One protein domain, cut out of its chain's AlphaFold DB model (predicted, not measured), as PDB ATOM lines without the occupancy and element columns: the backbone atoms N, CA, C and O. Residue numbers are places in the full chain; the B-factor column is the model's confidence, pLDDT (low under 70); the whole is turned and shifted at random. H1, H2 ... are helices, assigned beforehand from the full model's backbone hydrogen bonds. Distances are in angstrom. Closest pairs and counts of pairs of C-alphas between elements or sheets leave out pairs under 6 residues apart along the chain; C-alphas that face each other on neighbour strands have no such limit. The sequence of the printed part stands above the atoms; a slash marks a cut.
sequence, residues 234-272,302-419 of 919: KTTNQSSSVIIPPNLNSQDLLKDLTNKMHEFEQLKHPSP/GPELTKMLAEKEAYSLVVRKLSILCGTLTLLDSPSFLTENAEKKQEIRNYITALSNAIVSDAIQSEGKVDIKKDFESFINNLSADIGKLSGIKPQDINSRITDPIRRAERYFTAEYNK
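AT A GLANCE: This is residues 234 to 272 and 302 to 419 of the 919 residues of an uncharacterized protein of Legionella longbeachae serogroup 1 (strain NSW150) (UniProt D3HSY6). Four long helices, H2, H3, H4 and H5, form an up-and-down bundle, and H6 crosses one side of it, packing on H3 and H5. The short H1 lies near H4. The printed part has 157 residues with six named helices, H1 to H6 in chain order, and no named strand; the class is all helix. It is compact, with a radius of gyration of the C-alphas of 16.1 A, yet elongated, spanning 52 by 30 by 28 A.

HOW THE PARTS SIT: H1, residues 238 to 241, is close to but not clearly touching H4, residues 342 to 365; their closest C-alphas, Ser 241 and Ser 361, are 7.7 A apart. H2, residues 250 to 267, touches H3, residues 303 to 332, at a shallow tilt of 14 degrees, opposite ways; the closest C-alphas, Ser 250 and Leu 329, are 5.6 A apart. H3 is the hub, touching four helices. H3 and H4 form a helical hairpin at 8 degrees, with C-alphas Leu 325 and Ile 352 closest at 6.6 A. H4 and H5, residues 372 to 391, form another at 22 degrees, closest at C-alphas Lys 344 and Ser 391, 6.2 A. H6, residues 395 to 417, is about perpendicular to H3 at 77 degrees and touches it with residues 406 to 414 alone; C-alphas Gly 327 and Glu 410 are closest at 3.7 A. H6 also touches H5, closest at C-alphas Ser 384 and Thr 403, 5.6 A. H2 and H5 are apart. Every O i to N i+4 pair is within hydrogen-bond range in H2, H4 and H5, against 25 of 26 in H3 and 12 of 19 in H6; H1 is too short for such a pair.

IN THESE COORDINATES: H2 measures 25.3 A, H3 43.9 A, H4 35.0 A, H5 27.9 A and H6 31.7 A. C-alpha 238 begins H1 at (141.002, 123.546, 159.117); C-alpha 417 ends H6 at (143.657, 112.684, 181.552).

THE WHOLE: Residues 273 to 301 are not printed, a gap of 14.9 A between C-alphas 272 and 302. No link printed whole is long. Residues 234 to 242 and 366 to 370 have pLDDT under 70.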
ATOM      1  N   LYS A 234     140.595 128.082 165.695       68.50
ATOM      2  CA  LYS A 234     139.508 127.823 164.740       68.50
ATOM      3  C   LYS A 234     139.880 128.189 163.297       68.50
ATOM      4  O   LYS A 234     139.452 127.503 162.376       68.50
ATOM      5  N   THR A 235     140.671 129.245 163.079       60.59
ATOM      6  CA  THR A 235     141.029 129.721 161.727       60.59
ATOM      7  C   THR A 235     142.185 128.963 161.076       60.59
ATOM      8  O   THR A 235     142.211 128.854 159.854       60.59
ATOM      9  N   THR A 236     143.140 128.443 161.850       52.47
ATOM     10  CA  THR A 236     144.320 127.725 161.323       52.47
ATOM     11  C   THR A 236     144.144 126.210 161.330       52.47
ATOM     12  O   THR A 236     144.755 125.524 160.518       52.47
ATOM     13  N   ASN A 237     143.266 125.676 162.182       54.84
ATOM     14  CA  ASN A 237     143.015 124.241 162.298       54.84
ATOM     15  C   ASN A 237     141.882 123.757 161.391       54.84
ATOM     16  O   ASN A 237     141.074 122.920 161.786       54.84
ATOM     17  N   GLN A 238     141.833 124.210 160.136       48.28
ATOM     18  CA  GLN A 238     141.002 123.546 159.117       48.28
ATOM     19  C   GLN A 238     141.429 122.079 158.868       48.28
ATOM     20  O   GLN A 238     140.699 121.324 158.239       48.28
ATOM     21  N   SER A 239     142.554 121.642 159.444       44.53
ATOM     22  CA  SER A 239     142.970 120.245 159.635       44.53
ATOM     23  C   SER A 239     142.174 119.477 160.713       44.53
ATOM     24  O   SER A 239     142.392 118.282 160.906       44.53
ATOM     25  N   SER A 240     141.212 120.107 161.396       50.06
ATOM     26  CA  SER A 240     140.301 119.474 162.369       50.06
ATOM     27  C   SER A 240     139.395 118.386 161.768       50.06
ATOM     28  O   SER A 240     138.810 117.610 162.524       50.06
ATOM     29  N   SER A 241     139.373 118.248 160.436       53.06
ATOM     30  CA  SER A 241     138.676 117.211 159.668       53.06
ATOM     31  C   SER A 241     139.338 115.826 159.678       53.06
ATOM     32  O   SER A 241     138.900 114.960 158.920       53.06
ATOM     33  N   VAL A 242     140.405 115.593 160.456       60.91
ATOM     34  CA  VAL A 242     140.978 114.242 160.593       60.91
ATOM     35  C   VAL A 242     139.936 113.335 161.247       60.91
ATOM     36  O   VAL A 242     139.702 113.392 162.455       60.91
ATOM     37  N   ILE A 243     139.301 112.531 160.398       77.06
ATOM     38  CA  ILE A 243     138.389 111.455 160.766       77.06
ATOM     39  C   ILE A 243     139.206 110.429 161.545       77.06
ATOM     40  O   ILE A 243     140.217 109.934 161.047       77.06
ATOM     41  N   ILE A 244     138.760 110.106 162.756       83.56
ATOM     42  CA  ILE A 244     139.358 109.029 163.543       83.56
ATOM     43  C   ILE A 244     139.148 107.724 162.766       83.56
ATOM     44  O   ILE A 244     138.000 107.434 162.393       83.56
ATOM     45  N   PRO A 245     140.215 106.958 162.475       84.75
ATOM     46  CA  PRO A 245     140.109 105.785 161.625       84.75
ATOM     47  C   PRO A 245     139.256 104.693 162.292       84.75
ATOM     48  O   PRO A 245     139.269 104.546 163.516       84.75
ATOM     49  N   PRO A 246     138.493 103.912 161.506       86.25
ATOM     50  CA  PRO A 246     137.713 102.798 162.038       86.25
ATOM     51  C   PRO A 246     138.616 101.636 162.488       86.25
ATOM     52  O   PRO A 246     139.765 101.529 162.068       86.25
ATOM     53  N   ASN A 247     138.057 100.707 163.275       86.88
ATOM     54  CA  ASN A 247     138.697  99.452 163.699       86.88
ATOM     55  C   ASN A 247     139.962  99.595 164.569       86.88
ATOM     56  O   ASN A 247     140.783  98.679 164.622       86.88
ATOM     57  N   LEU A 248     140.108 100.705 165.288       90.81
ATOM     58  CA  LEU A 248     141.145 100.845 166.311       90.81
ATOM     59  C   LEU A 248     140.854  99.960 167.534       90.81
ATOM     60  O   LEU A 248     139.697  99.644 167.827       90.81
ATOM     61  N   ASN A 249     141.905  99.594 168.273       93.44
ATOM     62  CA  ASN A 249     141.766  99.083 169.641       93.44
ATOM     63  C   ASN A 249     141.440 100.239 170.616       93.44
ATOM     64  O   ASN A 249     141.479 101.411 170.234       93.44
ATOM     65  N   SER A 250     141.104  99.940 171.879       94.00
ATOM     66  CA  SER A 250     140.685 100.999 172.816       94.00
ATOM     67  C   SER A 250     141.794 101.987 173.143       94.00
ATOM     68  O   SER A 250     141.484 103.150 173.363       94.00
ATOM     69  N   GLN A 251     143.057 101.554 173.200       94.25
ATOM     70  CA  GLN A 251     144.173 102.429 173.566       94.25
ATOM     71  C   GLN A 251     144.462 103.451 172.466       94.25
ATOM     72  O   GLN A 251     144.557 104.644 172.757       94.25
ATOM     73  N   ASP A 252     144.525 103.005 171.213       94.75
ATOM     74  CA  ASP A 252     144.742 103.888 170.064       94.75
ATOM     75  C   ASP A 252     143.565 104.852 169.883       94.75
ATOM     76  O   ASP A 252     143.760 106.058 169.731       94.75
ATOM     77  N   LEU A 253     142.330 104.351 170.011       95.81
ATOM     78  CA  LEU A 253     141.135 105.193 169.944       95.81
ATOM     79  C   LEU A 253     141.084 106.217 171.087       95.81
ATOM     80  O   LEU A 253     140.741 107.378 170.869       95.81
ATOM     81  N   LEU A 254     141.443 105.812 172.309       95.88
ATOM     82  CA  LEU A 254     141.500 106.708 173.462       95.88
ATOM     83  C   LEU A 254     142.540 107.816 173.257       95.88
ATOM     84  O   LEU A 254     142.269 108.967 173.597       95.88
ATOM     85  N   LYS A 255     143.703 107.493 172.680       94.56
ATOM     86  CA  LYS A 255     144.752 108.467 172.347       94.56
ATOM     87  C   LYS A 255     144.251 109.514 171.348       94.56
ATOM     88  O   LYS A 255     144.392 110.709 171.604       94.56
ATOM     89  N   ASP A 256     143.620 109.082 170.260       93.00
ATOM     90  CA  ASP A 256     143.096 109.990 169.232       93.00
ATOM     91  C   ASP A 256     141.974 110.884 169.776       93.00
ATOM     92  O   ASP A 256     141.976 112.102 169.558       93.00
ATOM     93  N   LEU A 257     141.052 110.315 170.558       94.19
ATOM     94  CA  LEU A 257     139.986 111.083 171.203       94.19
ATOM     95  C   LEU A 257     140.517 112.065 172.243       94.19
ATOM     96  O   LEU A 257     140.013 113.180 172.328       94.19
ATOM     97  N   THR A 258     141.547 111.689 173.000       94.12
ATOM     98  CA  THR A 258     142.200 112.571 173.977       94.12
ATOM     99  C   THR A 258     142.823 113.784 173.289       94.12
ATOM    100  O   THR A 258     142.630 114.914 173.737       94.12
ATOM    101  N   ASN A 259     143.486 113.588 172.146       91.44
ATOM    102  CA  ASN A 259     144.027 114.691 171.348       91.44
ATOM    103  C   ASN A 259     142.919 115.618 170.832       91.44
ATOM    104  O   ASN A 259     143.052 116.841 170.900       91.44
ATOM    105  N   LYS A 260     141.794 115.050 170.380       90.94
ATOM    106  CA  LYS A 260     140.619 115.839 169.985       90.94
ATOM    107  C   LYS A 260     140.004 116.586 171.165       90.94
ATOM    108  O   LYS A 260     139.636 117.746 171.024       90.94
ATOM    109  N   MET A 261     139.932 115.971 172.342       93.44
ATOM    110  CA  MET A 261     139.489 116.658 173.552       93.44
ATOM    111  C   MET A 261     140.393 117.843 173.889       93.44
ATOM    112  O   MET A 261     139.862 118.922 174.126       93.44
ATOM    113  N   HIS A 262     141.723 117.695 173.828       92.69
ATOM    114  CA  HIS A 262     142.650 118.812 174.041       92.69
ATOM    115  C   HIS A 262     142.376 119.989 173.099       92.69
ATOM    116  O   HIS A 262     142.395 121.131 173.550       92.69
ATOM    117  N   GLU A 263     142.079 119.726 171.823       91.06
ATOM    118  CA  GLU A 263     141.697 120.752 170.846       91.06
ATOM    119  C   GLU A 263     140.441 121.520 171.303       91.06
ATOM    120  O   GLU A 263     140.464 122.747 171.429       91.06
ATOM    121  N   PHE A 264     139.358 120.809 171.629       92.19
ATOM    122  CA  PHE A 264     138.100 121.435 172.052       92.19
ATOM    123  C   PHE A 264     138.169 122.101 173.437       92.19
ATOM    124  O   PHE A 264     137.454 123.080 173.672       92.19
ATOM    125  N   GLU A 265     139.048 121.639 174.332       93.00
ATOM    126  CA  GLU A 265     139.336 122.311 175.608       93.00
ATOM    127  C   GLU A 265     139.983 123.690 175.407       93.00
ATOM    128  O   GLU A 265     139.758 124.585 176.223       93.00
ATOM    129  N   GLN A 266     140.735 123.905 174.322       92.38
ATOM    130  CA  GLN A 266     141.220 125.248 173.982       92.38
ATOM    131  C   GLN A 266     140.111 126.079 173.333       92.38
ATOM    132  O   GLN A 266     139.875 127.219 173.727       92.38
ATOM    133  N   LEU A 267     139.369 125.493 172.384       89.81
ATOM    134  CA  LEU A 267     138.326 126.201 171.629       89.81
ATOM    135  C   LEU A 267     137.162 126.699 172.502       89.81
ATOM    136  O   LEU A 267     136.564 127.725 172.183       89.81
ATOM    137  N   LYS A 268     136.859 126.043 173.634       90.88
ATOM    138  CA  LYS A 268     135.872 126.548 174.616       90.88
ATOM    139  C   LYS A 268     136.295 127.857 175.306       90.88
ATOM    140  O   LYS A 268     135.520 128.405 176.096       90.88
ATOM    141  N   HIS A 269     137.501 128.362 175.059       91.88
ATOM    142  CA  HIS A 269     137.961 129.688 175.475       91.88
ATOM    143  C   HIS A 269     138.243 130.541 174.233       91.88
ATOM    144  O   HIS A 269     139.386 130.611 173.787       91.88
ATOM    145  N   PRO A 270     137.210 131.180 173.651       88.75
ATOM    146  CA  PRO A 270     137.380 131.968 172.437       88.75
ATOM    147  C   PRO A 270     138.390 133.106 172.620       88.75
ATOM    148  O   PRO A 270     138.412 133.779 173.655       88.75
ATOM    149  N   SER A 271     139.206 133.328 171.591       87.88
ATOM    150  CA  SER A 271     140.225 134.373 171.580       87.88
ATOM    151  C   SER A 271     139.847 135.509 170.632       87.88
ATOM    152  O   SER A 271     139.556 135.227 169.464       87.88
ATOM    153  N   PRO A 272     139.904 136.784 171.067       89.44
ATOM    154  CA  PRO A 272     139.980 137.275 172.458       89.44
ATOM    155  C   PRO A 272     138.651 137.075 173.235       89.44
ATOM    156  O   PRO A 272     137.635 136.788 172.600       89.44
ATOM    157  N   GLY A 302     127.551 143.218 174.537       91.00
ATOM    158  CA  GLY A 302     126.330 143.096 173.737       91.00
ATOM    159  C   GLY A 302     126.265 141.797 172.908       91.00
ATOM    160  O   GLY A 302     126.561 140.725 173.441       91.00
ATOM    161  N   PRO A 303     125.863 141.851 171.622       90.56
ATOM    162  CA  PRO A 303     125.680 140.657 170.788       90.56
ATOM    163  C   PRO A 303     126.939 139.795 170.611       90.56
ATOM    164  O   PRO A 303     126.836 138.573 170.506       90.56
ATOM    165  N   GLU A 304     128.122 140.411 170.599       91.31
ATOM    166  CA  GLU A 304     129.396 139.696 170.459       91.31
ATOM    167  C   GLU A 304     129.688 138.826 171.685       91.31
ATOM    168  O   GLU A 304     130.044 137.657 171.539       91.31
ATOM    169  N   LEU A 305     129.424 139.351 172.889       91.25
ATOM    170  CA  LEU A 305     129.497 138.584 174.134       91.25
ATOM    171  C   LEU A 305     128.539 137.392 174.099       91.25
ATOM    172  O   LEU A 305     128.927 136.275 174.436       91.25
ATOM    173  N   THR A 306     127.297 137.597 173.654       90.38
ATOM    174  CA  THR A 306     126.317 136.507 173.540       90.38
ATOM    175  C   THR A 306     126.798 135.405 172.595       90.38
ATOM    176  O   THR A 306     126.705 134.228 172.944       90.38
ATOM    177  N   LYS A 307     127.343 135.767 171.426       89.56
ATOM    178  CA  LYS A 307     127.886 134.805 170.455       89.56
ATOM    179  C   LYS A 307     129.072 134.032 171.036       89.56
ATOM    180  O   LYS A 307     129.090 132.807 170.965       89.56
ATOM    181  N   MET A 308     130.015 134.732 171.659       91.19
ATOM    182  CA  MET A 308     131.190 134.130 172.290       91.19
ATOM    183  C   MET A 308     130.807 133.135 173.397       91.19
ATOM    184  O   MET A 308     131.348 132.032 173.471       91.19
ATOM    185  N   LEU A 309     129.842 133.491 174.251       91.00
ATOM    186  CA  LEU A 309     129.366 132.600 175.311       91.00
ATOM    187  C   LEU A 309     128.620 131.378 174.757       91.00
ATOM    188  O   LEU A 309     128.731 130.298 175.335       91.00
ATOM    189  N   ALA A 310     127.902 131.521 173.641       89.38
ATOM    190  CA  ALA A 310     127.269 130.395 172.956       89.38
ATOM    191  C   ALA A 310     128.307 129.422 172.362       89.38
ATOM    192  O   ALA A 310     128.147 128.207 172.479       89.38
ATOM    193  N   GLU A 311     129.405 129.931 171.789       88.31
ATOM    194  CA  GLU A 311     130.527 129.091 171.337       88.31
ATOM    195  C   GLU A 311     131.180 128.346 172.510       88.31
ATOM    196  O   GLU A 311     131.413 127.138 172.430       88.31
ATOM    197  N   LYS A 312     131.400 129.033 173.639       91.25
ATOM    198  CA  LYS A 312     131.909 128.414 174.871       91.25
ATOM    199  C   LYS A 312     131.014 127.266 175.354       91.25
ATOM    200  O   LYS A 312     131.530 126.208 175.718       91.25
ATOM    201  N   GLU A 313     129.693 127.446 175.353       91.50
ATOM    202  CA  GLU A 313     128.726 126.395 175.706       91.50
ATOM    203  C   GLU A 313     128.789 125.196 174.749       91.50
ATOM    204  O   GLU A 313     128.833 124.050 175.205       91.50
ATOM    205  N   ALA A 314     128.828 125.451 173.439       90.19
ATOM    206  CA  ALA A 314     128.864 124.416 172.411       90.19
ATOM    207  C   ALA A 314     130.127 123.546 172.517       90.19
ATOM    208  O   ALA A 314     130.031 122.320 172.586       90.19
ATOM    209  N   TYR A 315     131.311 124.153 172.618       91.94
ATOM    210  CA  TYR A 315     132.554 123.390 172.767       91.94
ATOM    211  C   TYR A 315     132.664 122.696 174.129       91.94
ATOM    212  O   TYR A 315     133.157 121.573 174.201       91.94
ATOM    213  N   SER A 316     132.124 123.288 175.201       94.25
ATOM    214  CA  SER A 316     132.031 122.603 176.502       94.25
ATOM    215  C   SER A 316     131.184 121.324 176.414       94.25
ATOM    216  O   SER A 316     131.559 120.288 176.965       94.25
ATOM    217  N   LEU A 317     130.075 121.358 175.665       94.00
ATOM    218  CA  LEU A 317     129.246 120.180 175.399       94.00
ATOM    219  C   LEU A 317     130.005 119.102 174.610       94.00
ATOM    220  O   LEU A 317     129.875 117.920 174.925       94.00
ATOM    221  N   VAL A 318     130.813 119.489 173.621       94.25
ATOM    222  CA  VAL A 318     131.647 118.555 172.843       94.25
ATOM    223  C   VAL A 318     132.636 117.831 173.748       94.25
ATOM    224  O   VAL A 318     132.625 116.601 173.794       94.25
ATOM    225  N   VAL A 319     133.418 118.575 174.537       95.88
ATOM    226  CA  VAL A 319     134.361 117.993 175.506       95.88
ATOM    227  C   VAL A 319     133.631 117.049 176.464       95.88
ATOM    228  O   VAL A 319     134.105 115.945 176.727       95.88
ATOM    229  N   ARG A 320     132.443 117.436 176.948       96.31
ATOM    230  CA  ARG A 320     131.634 116.603 177.847       96.31
ATOM    231  C   ARG A 320     131.240 115.271 177.202       96.31
ATOM    232  O   ARG A 320     131.363 114.230 177.847       96.31
ATOM    233  N   LYS A 321     130.753 115.290 175.956       96.44
ATOM    234  CA  LYS A 321     130.363 114.073 175.224       96.44
ATOM    235  C   LYS A 321     131.573 113.167 174.990       96.44
ATOM    236  O   LYS A 321     131.495 111.980 175.295       96.44
ATOM    237  N   LEU A 322     132.693 113.728 174.529       97.12
ATOM    238  CA  LEU A 322     133.931 112.978 174.297       97.12
ATOM    239  C   LEU A 322     134.487 112.367 175.594       97.12
ATOM    240  O   LEU A 322     134.852 111.197 175.592       97.12
ATOM    241  N   SER A 323     134.439 113.089 176.718       97.50
ATOM    242  CA  SER A 323     134.857 112.585 178.039       97.50
ATOM    243  C   SER A 323     134.137 111.296 178.442       97.50
ATOM    244  O   SER A 323     134.757 110.355 178.933       97.50
ATOM    245  N   ILE A 324     132.828 111.212 178.184       97.19
ATOM    246  CA  ILE A 324     132.027 110.012 178.466       97.19
ATOM    247  C   ILE A 324     132.440 108.837 177.568       97.19
ATOM    248  O   ILE A 324     132.512 107.693 178.030       97.19
ATOM    249  N   LEU A 325     132.732 109.104 176.292       98.00
ATOM    250  CA  LEU A 325     133.212 108.083 175.357       98.00
ATOM    251  C   LEU A 325     134.599 107.570 175.768       98.00
ATOM    252  O   LEU A 325     134.792 106.359 175.867       98.00
ATOM    253  N   CYS A 326     135.522 108.466 176.121       97.88
ATOM    254  CA  CYS A 326     136.844 108.124 176.651       97.88
ATOM    255  C   CYS A 326     136.763 107.328 177.964       97.88
ATOM    256  O   CYS A 326     137.467 106.331 178.136       97.88
ATOM    257  N   GLY A 327     135.853 107.710 178.865       96.94
ATOM    258  CA  GLY A 327     135.527 106.950 180.072       96.94
ATOM    259  C   GLY A 327     135.115 105.517 179.758       96.94
ATOM    260  O   GLY A 327     135.668 104.574 180.316       96.94
ATOM    261  N   THR A 328     134.196 105.349 178.806       97.00
ATOM    262  CA  THR A 328     133.731 104.029 178.358       97.00
ATOM    263  C   THR A 328     134.885 103.182 177.819       97.00
ATOM    264  O   THR A 328     135.025 102.027 178.211       97.00
ATOM    265  N   LEU A 329     135.745 103.759 176.973       97.62
ATOM    266  CA  LEU A 329     136.902 103.069 176.393       97.62
ATOM    267  C   LEU A 329     137.946 102.661 177.434       97.62
ATOM    268  O   LEU A 329     138.541 101.596 177.303       97.62
ATOM    269  N   THR A 330     138.132 103.469 178.482       97.00
ATOM    270  CA  THR A 330     139.137 103.230 179.532       97.00
ATOM    271  C   THR A 330     138.946 101.887 180.233       97.00
ATOM    272  O   THR A 330     139.928 101.241 180.591       97.00
ATOM    273  N   LEU A 331     137.696 101.444 180.410       96.88
ATOM    274  CA  LEU A 331     137.387 100.154 181.035       96.88
ATOM    275  C   LEU A 331     136.908  99.086 180.039       96.88
ATOM    276  O   LEU A 331     136.743  97.937 180.443       96.88
ATOM    277  N   LEU A 332     136.718  99.421 178.753       96.62
ATOM    278  CA  LEU A 332     136.089  98.537 177.759       96.62
ATOM    279  C   LEU A 332     136.784  97.184 177.609       96.62
ATOM    280  O   LEU A 332     136.127  96.156 177.440       96.62
ATOM    281  N   ASP A 333     138.109  97.164 177.703       94.19
ATOM    282  CA  ASP A 333     138.874  95.931 177.543       94.19
ATOM    283  C   ASP A 333     138.913  95.047 178.794       94.19
ATOM    284  O   ASP A 333     139.231  93.866 178.663       94.19
ATOM    285  N   SER A 334     138.462  95.521 179.966       93.75
ATOM    286  CA  SER A 334     138.297  94.635 181.129       93.75
ATOM    287  C   SER A 334     137.249  93.550 180.831       93.75
ATOM    288  O   SER A 334     136.183  93.873 180.290       93.75
ATOM    289  N   PRO A 335     137.506  92.265 181.155       89.38
ATOM    290  CA  PRO A 335     136.641  91.146 180.778       89.38
ATOM    291  C   PRO A 335     135.159  91.352 181.102       89.38
ATOM    292  O   PRO A 335     134.313  91.089 180.255       89.38
ATOM    293  N   SER A 336     134.837  91.898 182.274       85.38
ATOM    294  CA  SER A 336     133.456  92.023 182.753       85.38
ATOM    295  C   SER A 336     132.769  93.348 182.389       85.38
ATOM    296  O   SER A 336     131.649  93.597 182.844       85.38
ATOM    297  N   PHE A 337     133.436  94.264 181.678       94.69
ATOM    298  CA  PHE A 337     132.886  95.596 181.417       94.69
ATOM    299  C   PHE A 337     131.946  95.586 180.207       94.69
ATOM    300  O   PHE A 337     132.380  95.378 179.076       94.69
ATOM    301  N   LEU A 338     130.656  95.849 180.453       94.44
ATOM    302  CA  LEU A 338     129.533  95.872 179.493       94.44
ATOM    303  C   LEU A 338     129.224  94.522 178.811       94.44
ATOM    304  O   LEU A 338     128.063  94.111 178.777       94.44
ATOM    305  N   THR A 339     130.231  93.811 178.300       93.06
ATOM    306  CA  THR A 339     130.107  92.498 177.655       93.06
ATOM    307  C   THR A 339     131.422  91.713 177.713       93.06
ATOM    308  O   THR A 339     132.496  92.289 177.579       93.06
ATOM    309  N   GLU A 340     131.341  90.390 177.867       92.31
ATOM    310  CA  GLU A 340     132.506  89.484 177.835       92.31
ATOM    311  C   GLU A 340     132.913  89.091 176.402       92.31
ATOM    312  O   GLU A 340     133.999  88.564 176.176       92.31
ATOM    313  N   ASN A 341     132.054  89.349 175.411       94.44
ATOM    314  CA  ASN A 341     132.283  88.952 174.024       94.44
ATOM    315  C   ASN A 341     133.200  89.962 173.303       94.44
ATOM    316  O   ASN A 341     132.860  91.139 173.171       94.44
ATOM    317  N   ALA A 342     134.342  89.485 172.796       93.88
ATOM    318  CA  ALA A 342     135.345  90.312 172.124       93.88
ATOM    319  C   ALA A 342     134.849  90.972 170.822       93.88
ATOM    320  O   ALA A 342     135.190  92.125 170.561       93.88
ATOM    321  N   GLU A 343     134.016  90.288 170.032       94.75
ATOM    322  CA  GLU A 343     133.423  90.841 168.804       94.75
ATOM    323  C   GLU A 343     132.486  92.005 169.142       94.75
ATOM    324  O   GLU A 343     132.612  93.089 168.578       94.75
ATOM    325  N   LYS A 344     131.636  91.839 170.165       95.75
ATOM    326  CA  LYS A 344     130.764  92.916 170.663       95.75
ATOM    327  C   LYS A 344     131.552  94.111 171.193       95.75
ATOM    328  O   LYS A 344     131.147  95.253 170.989       95.75
ATOM    329  N   LYS A 345     132.696  93.889 171.853       95.62
ATOM    330  CA  LYS A 345     133.592  94.991 172.252       95.62
ATOM    331  C   LYS A 345     134.116  95.752 171.036       95.62
ATOM    332  O   LYS A 345     134.171  96.981 171.073       95.62
ATOM    333  N   GLN A 346     134.457  95.053 169.954       96.00
ATOM    334  CA  GLN A 346     134.881  95.698 168.714       96.00
ATOM    335  C   GLN A 346     133.740  96.473 168.038       96.00
ATOM    336  O   GLN A 346     133.961  97.588 167.567       96.00
ATOM    337  N   GLU A 347     132.513  95.951 168.052       96.31
ATOM    338  CA  GLU A 347     131.331  96.687 167.583       96.31
ATOM    339  C   GLU A 347     131.112  97.979 168.382       96.31
ATOM    340  O   GLU A 347     130.868  99.036 167.797       96.31
ATOM    341  N   ILE A 348     131.272  97.927 169.710       97.38
ATOM    342  CA  ILE A 348     131.193  99.110 170.578       97.38
ATOM    343  C   ILE A 348     132.287 100.125 170.217       97.38
ATOM    344  O   ILE A 348     131.991 101.313 170.112       97.38
ATOM    345  N   ARG A 349     133.533  99.693 169.970       97.56
ATOM    346  CA  ARG A 349     134.618 100.589 169.519       97.56
ATOM    347  C   ARG A 349     134.295 101.270 168.193       97.56
ATOM    348  O   ARG A 349     134.479 102.481 168.060       97.56
ATOM    349  N   ASN A 350     133.765 100.518 167.234       96.19
ATOM    350  CA  ASN A 350     133.372 101.050 165.932       96.19
ATOM    351  C   ASN A 350     132.220 102.059 166.061       96.19
ATOM    352  O   ASN A 350     132.269 103.129 165.451       96.19
ATOM    353  N   TYR A 351     131.235 101.773 166.916       97.56
ATOM    354  CA  TYR A 351     130.163 102.711 167.246       97.56
ATOM    355  C   TYR A 351     130.696 103.993 167.901       97.56
ATOM    356  O   TYR A 351     130.355 105.089 167.459       97.56
ATOM    357  N   ILE A 352     131.577 103.880 168.903       97.50
ATOM    358  CA  ILE A 352     132.192 105.038 169.572       97.50
ATOM    359  C   ILE A 352     132.998 105.878 168.577       97.50
ATOM    360  O   ILE A 352     132.916 107.105 168.616       97.50
ATOM    361  N   THR A 353     133.731 105.244 167.661       96.56
ATOM    362  CA  THR A 353     134.491 105.938 166.611       96.56
ATOM    363  C   THR A 353     133.566 106.760 165.712       96.56
ATOM    364  O   THR A 353     133.771 107.961 165.534       96.56
ATOM    365  N   ALA A 354     132.499 106.142 165.193       95.75
ATOM    366  CA  ALA A 354     131.520 106.819 164.344       95.75
ATOM    367  C   ALA A 354     130.820 107.974 165.079       95.75
ATOM    368  O   ALA A 354     130.706 109.076 164.542       95.75
ATOM    369  N   LEU A 355     130.408 107.743 166.327       96.38
ATOM    370  CA  LEU A 355     129.753 108.745 167.163       96.38
ATOM    371  C   LEU A 355     130.682 109.924 167.481       96.38
ATOM    372  O   LEU A 355     130.246 111.071 167.454       96.38
ATOM    373  N   SER A 356     131.963 109.659 167.730       95.12
ATOM    374  CA  SER A 356     132.960 110.705 167.980       95.12
ATOM    375  C   SER A 356     133.172 111.585 166.751       95.12
ATOM    376  O   SER A 356     133.141 112.807 166.865       95.12
ATOM    377  N   ASN A 357     133.302 110.981 165.566       92.94
ATOM    378  CA  ASN A 357     133.412 111.721 164.308       92.94
ATOM    379  C   ASN A 357     132.164 112.584 164.040       92.94
ATOM    380  O   ASN A 357     132.299 113.731 163.613       92.94
ATOM    381  N   ALA A 358     130.964 112.078 164.352       92.25
ATOM    382  CA  ALA A 358     129.726 112.852 164.252       92.25
ATOM    383  C   ALA A 358     129.721 114.057 165.210       92.25
ATOM    384  O   ALA A 358     129.463 115.176 164.779       92.25
ATOM    385  N   ILE A 359     130.098 113.861 166.481       92.50
ATOM    386  CA  ILE A 359     130.188 114.943 167.477       92.50
ATOM    387  C   ILE A 359     131.144 116.052 167.019       92.50
ATOM    388  O   ILE A 359     130.816 117.233 167.135       92.50
ATOM    389  N   VAL A 360     132.321 115.682 166.509       88.19
ATOM    390  CA  VAL A 360     133.329 116.637 166.022       88.19
ATOM    391  C   VAL A 360     132.814 117.391 164.793       88.19
ATOM    392  O   VAL A 360     132.948 118.611 164.727       88.19
ATOM    393  N   SER A 361     132.181 116.692 163.848       85.69
ATOM    394  CA  SER A 361     131.597 117.306 162.651       85.69
ATOM    395  C   SER A 361     130.479 118.294 162.997       85.69
ATOM    396  O   SER A 361     130.477 119.422 162.502       85.69
ATOM    397  N   ASP A 362     129.561 117.908 163.884       84.50
ATOM    398  CA  ASP A 362     128.446 118.753 164.321       84.50
ATOM    399  C   ASP A 362     128.948 120.030 165.008       84.50
ATOM    400  O   ASP A 362     128.423 121.119 164.774       84.50
ATOM    401  N   ALA A 363     130.004 119.921 165.820       80.31
ATOM    402  CA  ALA A 363     130.615 121.058 166.505       80.31
ATOM    403  C   ALA A 363     131.126 122.126 165.533       80.31
ATOM    404  O   ALA A 363     130.934 123.320 165.765       80.31
ATOM    405  N   ILE A 364     131.756 121.691 164.437       73.25
ATOM    406  CA  ILE A 364     132.309 122.570 163.399       73.25
ATOM    407  C   ILE A 364     131.184 123.270 162.621       73.25
ATOM    408  O   ILE A 364     131.344 124.420 162.213       73.25
ATOM    409  N   GLN A 365     130.046 122.597 162.432       71.94
ATOM    410  CA  GLN A 365     128.929 123.086 161.617       71.94
ATOM    411  C   GLN A 365     127.882 123.893 162.404       71.94
ATOM    412  O   GLN A 365     127.096 124.623 161.800       71.94
ATOM    413  N   SER A 366     127.828 123.773 163.734       66.94
ATOM    414  CA  SER A 366     126.758 124.392 164.527       66.94
ATOM    415  C   SER A 366     126.902 125.918 164.680       66.94
ATOM    416  O   SER A 366     127.964 126.435 165.019       66.94
ATOM    417  N   GLU A 367     125.790 126.650 164.532       61.97
ATOM    418  CA  GLU A 367     125.699 128.102 164.795       61.97
ATOM    419  C   GLU A 367     125.315 128.445 166.258       61.97
ATOM    420  O   GLU A 367     124.751 129.504 166.538       61.97
ATOM    421  N   GLY A 368     125.579 127.554 167.223       56.41
ATOM    422  CA  GLY A 368     125.493 127.880 168.658       56.41
ATOM    423  C   GLY A 368     124.085 128.035 169.267       56.41
ATOM    424  O   GLY A 368     123.938 128.686 170.298       56.41
ATOM    425  N   LYS A 369     123.031 127.443 168.681       55.19
ATOM    426  CA  LYS A 369     121.638 127.520 169.193       55.19
ATOM    427  C   LYS A 369     121.132 126.227 169.846       55.19
ATOM    428  O   LYS A 369     120.006 125.803 169.591       55.19
ATOM    429  N   VAL A 370     121.944 125.582 170.678       66.62
ATOM    430  CA  VAL A 370     121.580 124.299 171.301       66.62
ATOM    431  C   VAL A 370     121.333 124.480 172.798       66.62
ATOM    432  O   VAL A 370     122.150 125.060 173.507       66.62
ATOM    433  N   ASP A 371     120.210 123.960 173.296       86.31
ATOM    434  CA  ASP A 371     120.044 123.727 174.734       86.31
ATOM    435  C   ASP A 371     120.999 122.601 175.144       86.31
ATOM    436  O   ASP A 371     120.699 121.415 174.976       86.31
ATOM    437  N   ILE A 372     122.167 122.986 175.663       89.69
ATOM    438  CA  ILE A 372     123.257 122.053 175.960       89.69
ATOM    439  C   ILE A 372     122.869 120.975 176.974       89.69
ATOM    440  O   ILE A 372     123.400 119.869 176.923       89.69
ATOM    441  N   LYS A 373     121.929 121.259 177.887       88.69
ATOM    442  CA  LYS A 373     121.497 120.283 178.898       88.69
ATOM    443  C   LYS A 373     120.606 119.229 178.266       88.69
ATOM    444  O   LYS A 373     120.798 118.043 178.525       88.69
ATOM    445  N   LYS A 374     119.656 119.663 177.434       89.69
ATOM    446  CA  LYS A 374     118.757 118.759 176.714       89.69
ATOM    447  C   LYS A 374     119.522 117.895 175.715       89.69
ATOM    448  O   LYS A 374     119.281 116.695 175.661       89.69
ATOM    449  N   ASP A 375     120.453 118.485 174.969       91.19
ATOM    450  CA  ASP A 375     121.307 117.736 174.046       91.19
ATOM    451  C   ASP A 375     122.139 116.692 174.804       91.19
ATOM    452  O   ASP A 375     122.080 115.505 174.483       91.19
ATOM    453  N   PHE A 376     122.822 117.089 175.884       92.81
ATOM    454  CA  PHE A 376     123.607 116.138 176.670       92.81
ATOM    455  C   PHE A 376     122.757 114.991 177.239       92.81
ATOM    456  O   PHE A 376     123.175 113.834 177.213       92.81
ATOM    457  N   GLU A 377     121.543 115.279 177.713       91.56
ATOM    458  CA  GLU A 377     120.607 114.248 178.168       91.56
ATOM    459  C   GLU A 377     120.196 113.299 177.030       91.56
ATOM    460  O   GLU A 377     120.197 112.081 177.216       91.56
ATOM    461  N   SER A 378     119.885 113.822 175.841       92.81
ATOM    462  CA  SER A 378     119.605 113.001 174.658       92.81
ATOM    463  C   SER A 378     120.801 112.129 174.268       92.81
ATOM    464  O   SER A 378     120.621 110.943 174.000       92.81
ATOM    465  N   PHE A 379     122.017 112.675 174.311       94.94
ATOM    466  CA  PHE A 379     123.248 111.939 174.039       94.94
ATOM    467  C   PHE A 379     123.435 110.744 174.985       94.94
ATOM    468  O   PHE A 379     123.623 109.627 174.511       94.94
ATOM    469  N   ILE A 380     123.322 110.937 176.306       94.12
ATOM    470  CA  ILE A 380     123.495 109.848 177.285       94.12
ATOM    471  C   ILE A 380     122.443 108.748 177.107       94.12
ATOM    472  O   ILE A 380     122.773 107.560 177.203       94.12
ATOM    473  N   ASN A 381     121.191 109.125 176.829       92.56
ATOM    474  CA  ASN A 381     120.111 108.170 176.592       92.56
ATOM    475  C   ASN A 381     120.369 107.326 175.337       92.56
ATOM    476  O   ASN A 381     120.254 106.101 175.396       92.56
ATOM    477  N   ASN A 382     120.760 107.966 174.233       95.75
ATOM    478  CA  ASN A 382     121.051 107.284 172.972       95.75
ATOM    479  C   ASN A 382     122.279 106.375 173.101       95.75
ATOM    480  O   ASN A 382     122.193 105.193 172.779       95.75
ATOM    481  N   LEU A 383     123.370 106.887 173.682       96.62
ATOM    482  CA  LEU A 383     124.588 106.121 173.955       96.62
ATOM    483  C   LEU A 383     124.283 104.863 174.779       96.62
ATOM    484  O   LEU A 383     124.689 103.760 174.416       96.62
ATOM    485  N   SER A 384     123.534 105.017 175.877       95.31
ATOM    486  CA  SER A 384     123.189 103.894 176.756       95.31
ATOM    487  C   SER A 384     122.296 102.867 176.056       95.31
ATOM    488  O   SER A 384     122.471 101.663 176.247       95.31
ATOM    489  N   ALA A 385     121.338 103.323 175.247       95.50
ATOM    490  CA  ALA A 385     120.435 102.446 174.514       95.50
ATOM    491  C   ALA A 385     121.163 101.649 173.427       95.50
ATOM    492  O   ALA A 385     120.949 100.442 173.310       95.50
ATOM    493  N   ASP A 386     122.034 102.294 172.657       97.69
ATOM    494  CA  ASP A 386     122.735 101.652 171.548       97.69
ATOM    495  C   ASP A 386     123.823 100.696 172.042       97.69
ATOM    496  O   ASP A 386     123.856  99.546 171.604       97.69
ATOM    497  N   ILE A 387     124.622 101.086 173.044       97.25
ATOM    498  CA  ILE A 387     125.559 100.156 173.698       97.25
ATOM    499  C   ILE A 387     124.798  98.999 174.357       97.25
ATOM    500  O   ILE A 387     125.255  97.856 174.301       97.25
ATOM    501  N   GLY A 388     123.620  99.256 174.939       96.38
ATOM    502  CA  GLY A 388     122.744  98.215 175.477       96.38
ATOM    503  C   GLY A 388     122.363  97.170 174.426       96.38
ATOM    504  O   GLY A 388     122.500  95.973 174.683       96.38
ATOM    505  N   LYS A 389     121.972  97.609 173.220       96.44
ATOM    506  CA  LYS A 389     121.664  96.716 172.087       96.44
ATOM    507  C   LYS A 389     122.886  95.906 171.655       96.44
ATOM    508  O   LYS A 389     122.784  94.684 171.597       96.44
ATOM    509  N   LEU A 390     124.030  96.559 171.424       96.50
ATOM    510  CA  LEU A 390     125.279  95.899 171.009       96.50
ATOM    511  C   LEU A 390     125.743  94.860 172.043       96.50
ATOM    512  O   LEU A 390     126.118  93.737 171.716       96.50
ATOM    513  N   SER A 391     125.614  95.190 173.328       93.38
ATOM    514  CA  SER A 391     125.985  94.294 174.428       93.38
ATOM    515  C   SER A 391     124.997  93.129 174.606       93.38
ATOM    516  O   SER A 391     125.349  92.098 175.182       93.38
ATOM    517  N   GLY A 392     123.775  93.228 174.069       91.38
ATOM    518  CA  GLY A 392     122.688  92.266 174.288       91.38
ATOM    519  C   GLY A 392     122.000  92.416 175.650       91.38
ATOM    520  O   GLY A 392     121.469  91.443 176.188       91.38
ATOM    521  N   ILE A 393     122.034  93.614 176.234       93.12
ATOM    522  CA  ILE A 393     121.400  93.937 177.516       93.12
ATOM    523  C   ILE A 393     119.953  94.376 177.278       93.12
ATOM    524  O   ILE A 393     119.653  95.159 176.376       93.12
ATOM    525  N   LYS A 394     119.031  93.858 178.097       91.44
ATOM    526  CA  LYS A 394     117.599  94.142 177.963       91.44
ATOM    527  C   LYS A 394     117.281  95.590 178.370       91.44
ATOM    528  O   LYS A 394     117.922  96.105 179.288       91.44
ATOM    529  N   PRO A 395     116.256  96.233 177.775       90.38
ATOM    530  CA  PRO A 395     115.925  97.633 178.049       90.38
ATOM    531  C   PRO A 395     115.749  97.989 179.532       90.38
ATOM    532  O   PRO A 395     116.192  99.048 179.966       90.38
ATOM    533  N   GLN A 396     115.151  97.096 180.326       89.56
ATOM    534  CA  GLN A 396     114.939  97.304 181.763       89.56
ATOM    535  C   GLN A 396     116.235  97.352 182.589       89.56
ATOM    536  O   GLN A 396     116.240  97.940 183.668       89.56
ATOM    537  N   ASP A 397     117.328  96.781 182.076       91.44
ATOM    538  CA  ASP A 397     118.612  96.668 182.773       91.44
ATOM    539  C   ASP A 397     119.636  97.713 182.295       91.44
ATOM    540  O   ASP A 397     120.732  97.797 182.847       91.44
ATOM    541  N   ILE A 398     119.304  98.535 181.286       91.75
ATOM    542  CA  ILE A 398     120.218  99.540 180.705       91.75
ATOM    543  C   ILE A 398     120.785 100.457 181.791       91.75
ATOM    544  O   ILE A 398     121.986 100.710 181.838       91.75
ATOM    545  N   ASN A 399     119.938 100.925 182.703       89.25
ATOM    546  CA  ASN A 399     120.354 101.857 183.743       89.25
ATOM    547  C   ASN A 399     121.432 101.272 184.674       89.25
ATOM    548  O   ASN A 399     122.424 101.941 184.959       89.25
ATOM    549  N   SER A 400     121.249 100.035 185.145       89.19
ATOM    550  CA  SER A 400     122.156  99.387 186.102       89.19
ATOM    551  C   SER A 400     123.371  98.740 185.437       89.19
ATOM    552  O   SER A 400     124.425  98.670 186.062       89.19
ATOM    553  N   ARG A 401     123.249  98.277 184.185       91.31
ATOM    554  CA  ARG A 401     124.301  97.519 183.486       91.31
ATOM    555  C   ARG A 401     125.046  98.291 182.399       91.31
ATOM    556  O   ARG A 401     126.091  97.817 181.974       91.31
ATOM    557  N   ILE A 402     124.542  99.446 181.961       94.12
ATOM    558  CA  ILE A 402     125.190 100.303 180.954       94.12
ATOM    559  C   ILE A 402     125.427 101.705 181.512       94.12
ATOM    560  O   ILE A 402     126.569 102.135 181.638       94.12
ATOM    561  N   THR A 403     124.360 102.415 181.886       92.62
ATOM    562  CA  THR A 403     124.439 103.835 182.250       92.62
ATOM    563  C   THR A 403     125.277 104.075 183.511       92.62
ATOM    564  O   THR A 403     126.138 104.954 183.504       92.62
ATOM    565  N   ASP A 404     125.060 103.307 184.588       90.69
ATOM    566  CA  ASP A 404     125.852 103.422 185.824       90.69
ATOM    567  C   ASP A 404     127.328 103.004 185.616       90.69
ATOM    568  O   ASP A 404     128.203 103.792 185.981       90.69
ATOM    569  N   PRO A 405     127.645 101.873 184.948       93.94
ATOM    570  CA  PRO A 405     129.020 101.534 184.567       93.94
ATOM    571  C   PRO A 405     129.740 102.590 183.722       93.94
ATOM    572  O   PRO A 405     130.864 102.949 184.059       93.94
ATOM    573  N   ILE A 406     129.106 103.138 182.676       94.00
ATOM    574  CA  ILE A 406     129.695 104.202 181.837       94.00
ATOM    575  C   ILE A 406     130.022 105.434 182.681       94.00
ATOM    576  O   ILE A 406     131.122 105.982 182.603       94.00
ATOM    577  N   ARG A 407     129.082 105.848 183.537       91.06
ATOM    578  CA  ARG A 407     129.280 106.979 184.443       91.06
ATOM    579  C   ARG A 407     130.454 106.742 185.399       91.06
ATOM    580  O   ARG A 407     131.216 107.669 185.660       91.06
ATOM    581  N   ARG A 408     130.587 105.537 185.960       92.25
ATOM    582  CA  ARG A 408     131.709 105.196 186.849       92.25
ATOM    583  C   ARG A 408     133.028 105.152 186.091       92.25
ATOM    584  O   ARG A 408     134.010 105.663 186.607       92.25
ATOM    585  N   ALA A 409     133.049 104.613 184.875       95.56
ATOM    586  CA  ALA A 409     134.260 104.467 184.074       95.56
ATOM    587  C   ALA A 409     134.960 105.808 183.783       95.56
ATOM    588  O   ALA A 409     136.187 105.900 183.802       95.56
ATOM    589  N   GLU A 410     134.185 106.884 183.623       95.69
ATOM    590  CA  GLU A 410     134.709 108.236 183.407       95.69
ATOM    591  C   GLU A 410     135.691 108.720 184.485       95.69
ATOM    592  O   GLU A 410     136.629 109.454 184.164       95.69
ATOM    593  N   ARG A 411     135.531 108.324 185.756       94.56
ATOM    594  CA  ARG A 411     136.431 108.814 186.817       94.56
ATOM    595  C   ARG A 411     137.869 108.334 186.642       94.56
ATOM    596  O   ARG A 411     138.782 109.060 187.015       94.56
ATOM    597  N   TYR A 412     138.059 107.171 186.026       96.75
ATOM    598  CA  TYR A 412     139.376 106.597 185.746       96.75
ATOM    599  C   TYR A 412     140.029 107.229 184.525       96.75
ATOM    600  O   TYR A 412     141.224 107.507 184.551       96.75
ATOM    601  N   PHE A 413     139.235 107.534 183.494       97.44
ATOM    602  CA  PHE A 413     139.707 108.370 182.394       97.44
ATOM    603  C   PHE A 413     140.153 109.738 182.912       97.44
ATOM    604  O   PHE A 413     141.257 110.178 182.624       97.44
ATOM    605  N   THR A 414     139.321 110.382 183.735       96.75
ATOM    606  CA  THR A 414     139.613 111.707 184.304       96.75
ATOM    607  C   THR A 414     140.904 111.699 185.128       96.75
ATOM    608  O   THR A 414     141.659 112.668 185.075       96.75
ATOM    609  N   ALA A 415     141.172 110.614 185.862       96.81
ATOM    610  CA  ALA A 415     142.392 110.465 186.650       96.81
ATOM    611  C   ALA A 415     143.661 110.420 185.791       96.81
ATOM    612  O   ALA A 415     144.668 111.020 186.148       96.81
ATOM    613  N   GLU A 416     143.607 109.749 184.642       95.44
ATOM    614  CA  GLU A 416     144.728 109.682 183.697       95.44
ATOM    615  C   GLU A 416     144.853 110.955 182.858       95.44
ATOM    616  O   GLU A 416     145.956 111.434 182.615       95.44
ATOM    617  N   TYR A 417     143.723 111.516 182.427       95.50
ATOM    618  CA  TYR A 417     143.657 112.684 181.552       95.50
ATOM    619  C   TYR A 417     144.234 113.943 182.208       95.50
ATOM    620  O   TYR A 417     144.920 114.727 181.553       95.50
ATOM    621  N   ASN A 418     143.990 114.116 183.512       94.75
ATOM    622  CA  ASN A 418     144.423 115.292 184.270       94.75
ATOM    623  C   ASN A 418     145.634 115.037 185.174       94.75
ATOM    624  O   ASN A 418     145.911 115.858 186.045       94.75
ATOM    625  N   LYS A 419     146.338 113.915 184.987       93.00
ATOM    626  CA  LYS A 419     147.482 113.552 185.824       93.00
ATOM    627  C   LYS A 419     148.598 114.591 185.757       93.00
ATOM    628  O   LYS A 419     148.893 115.130 184.689       93.00
TER     629      LYS A 419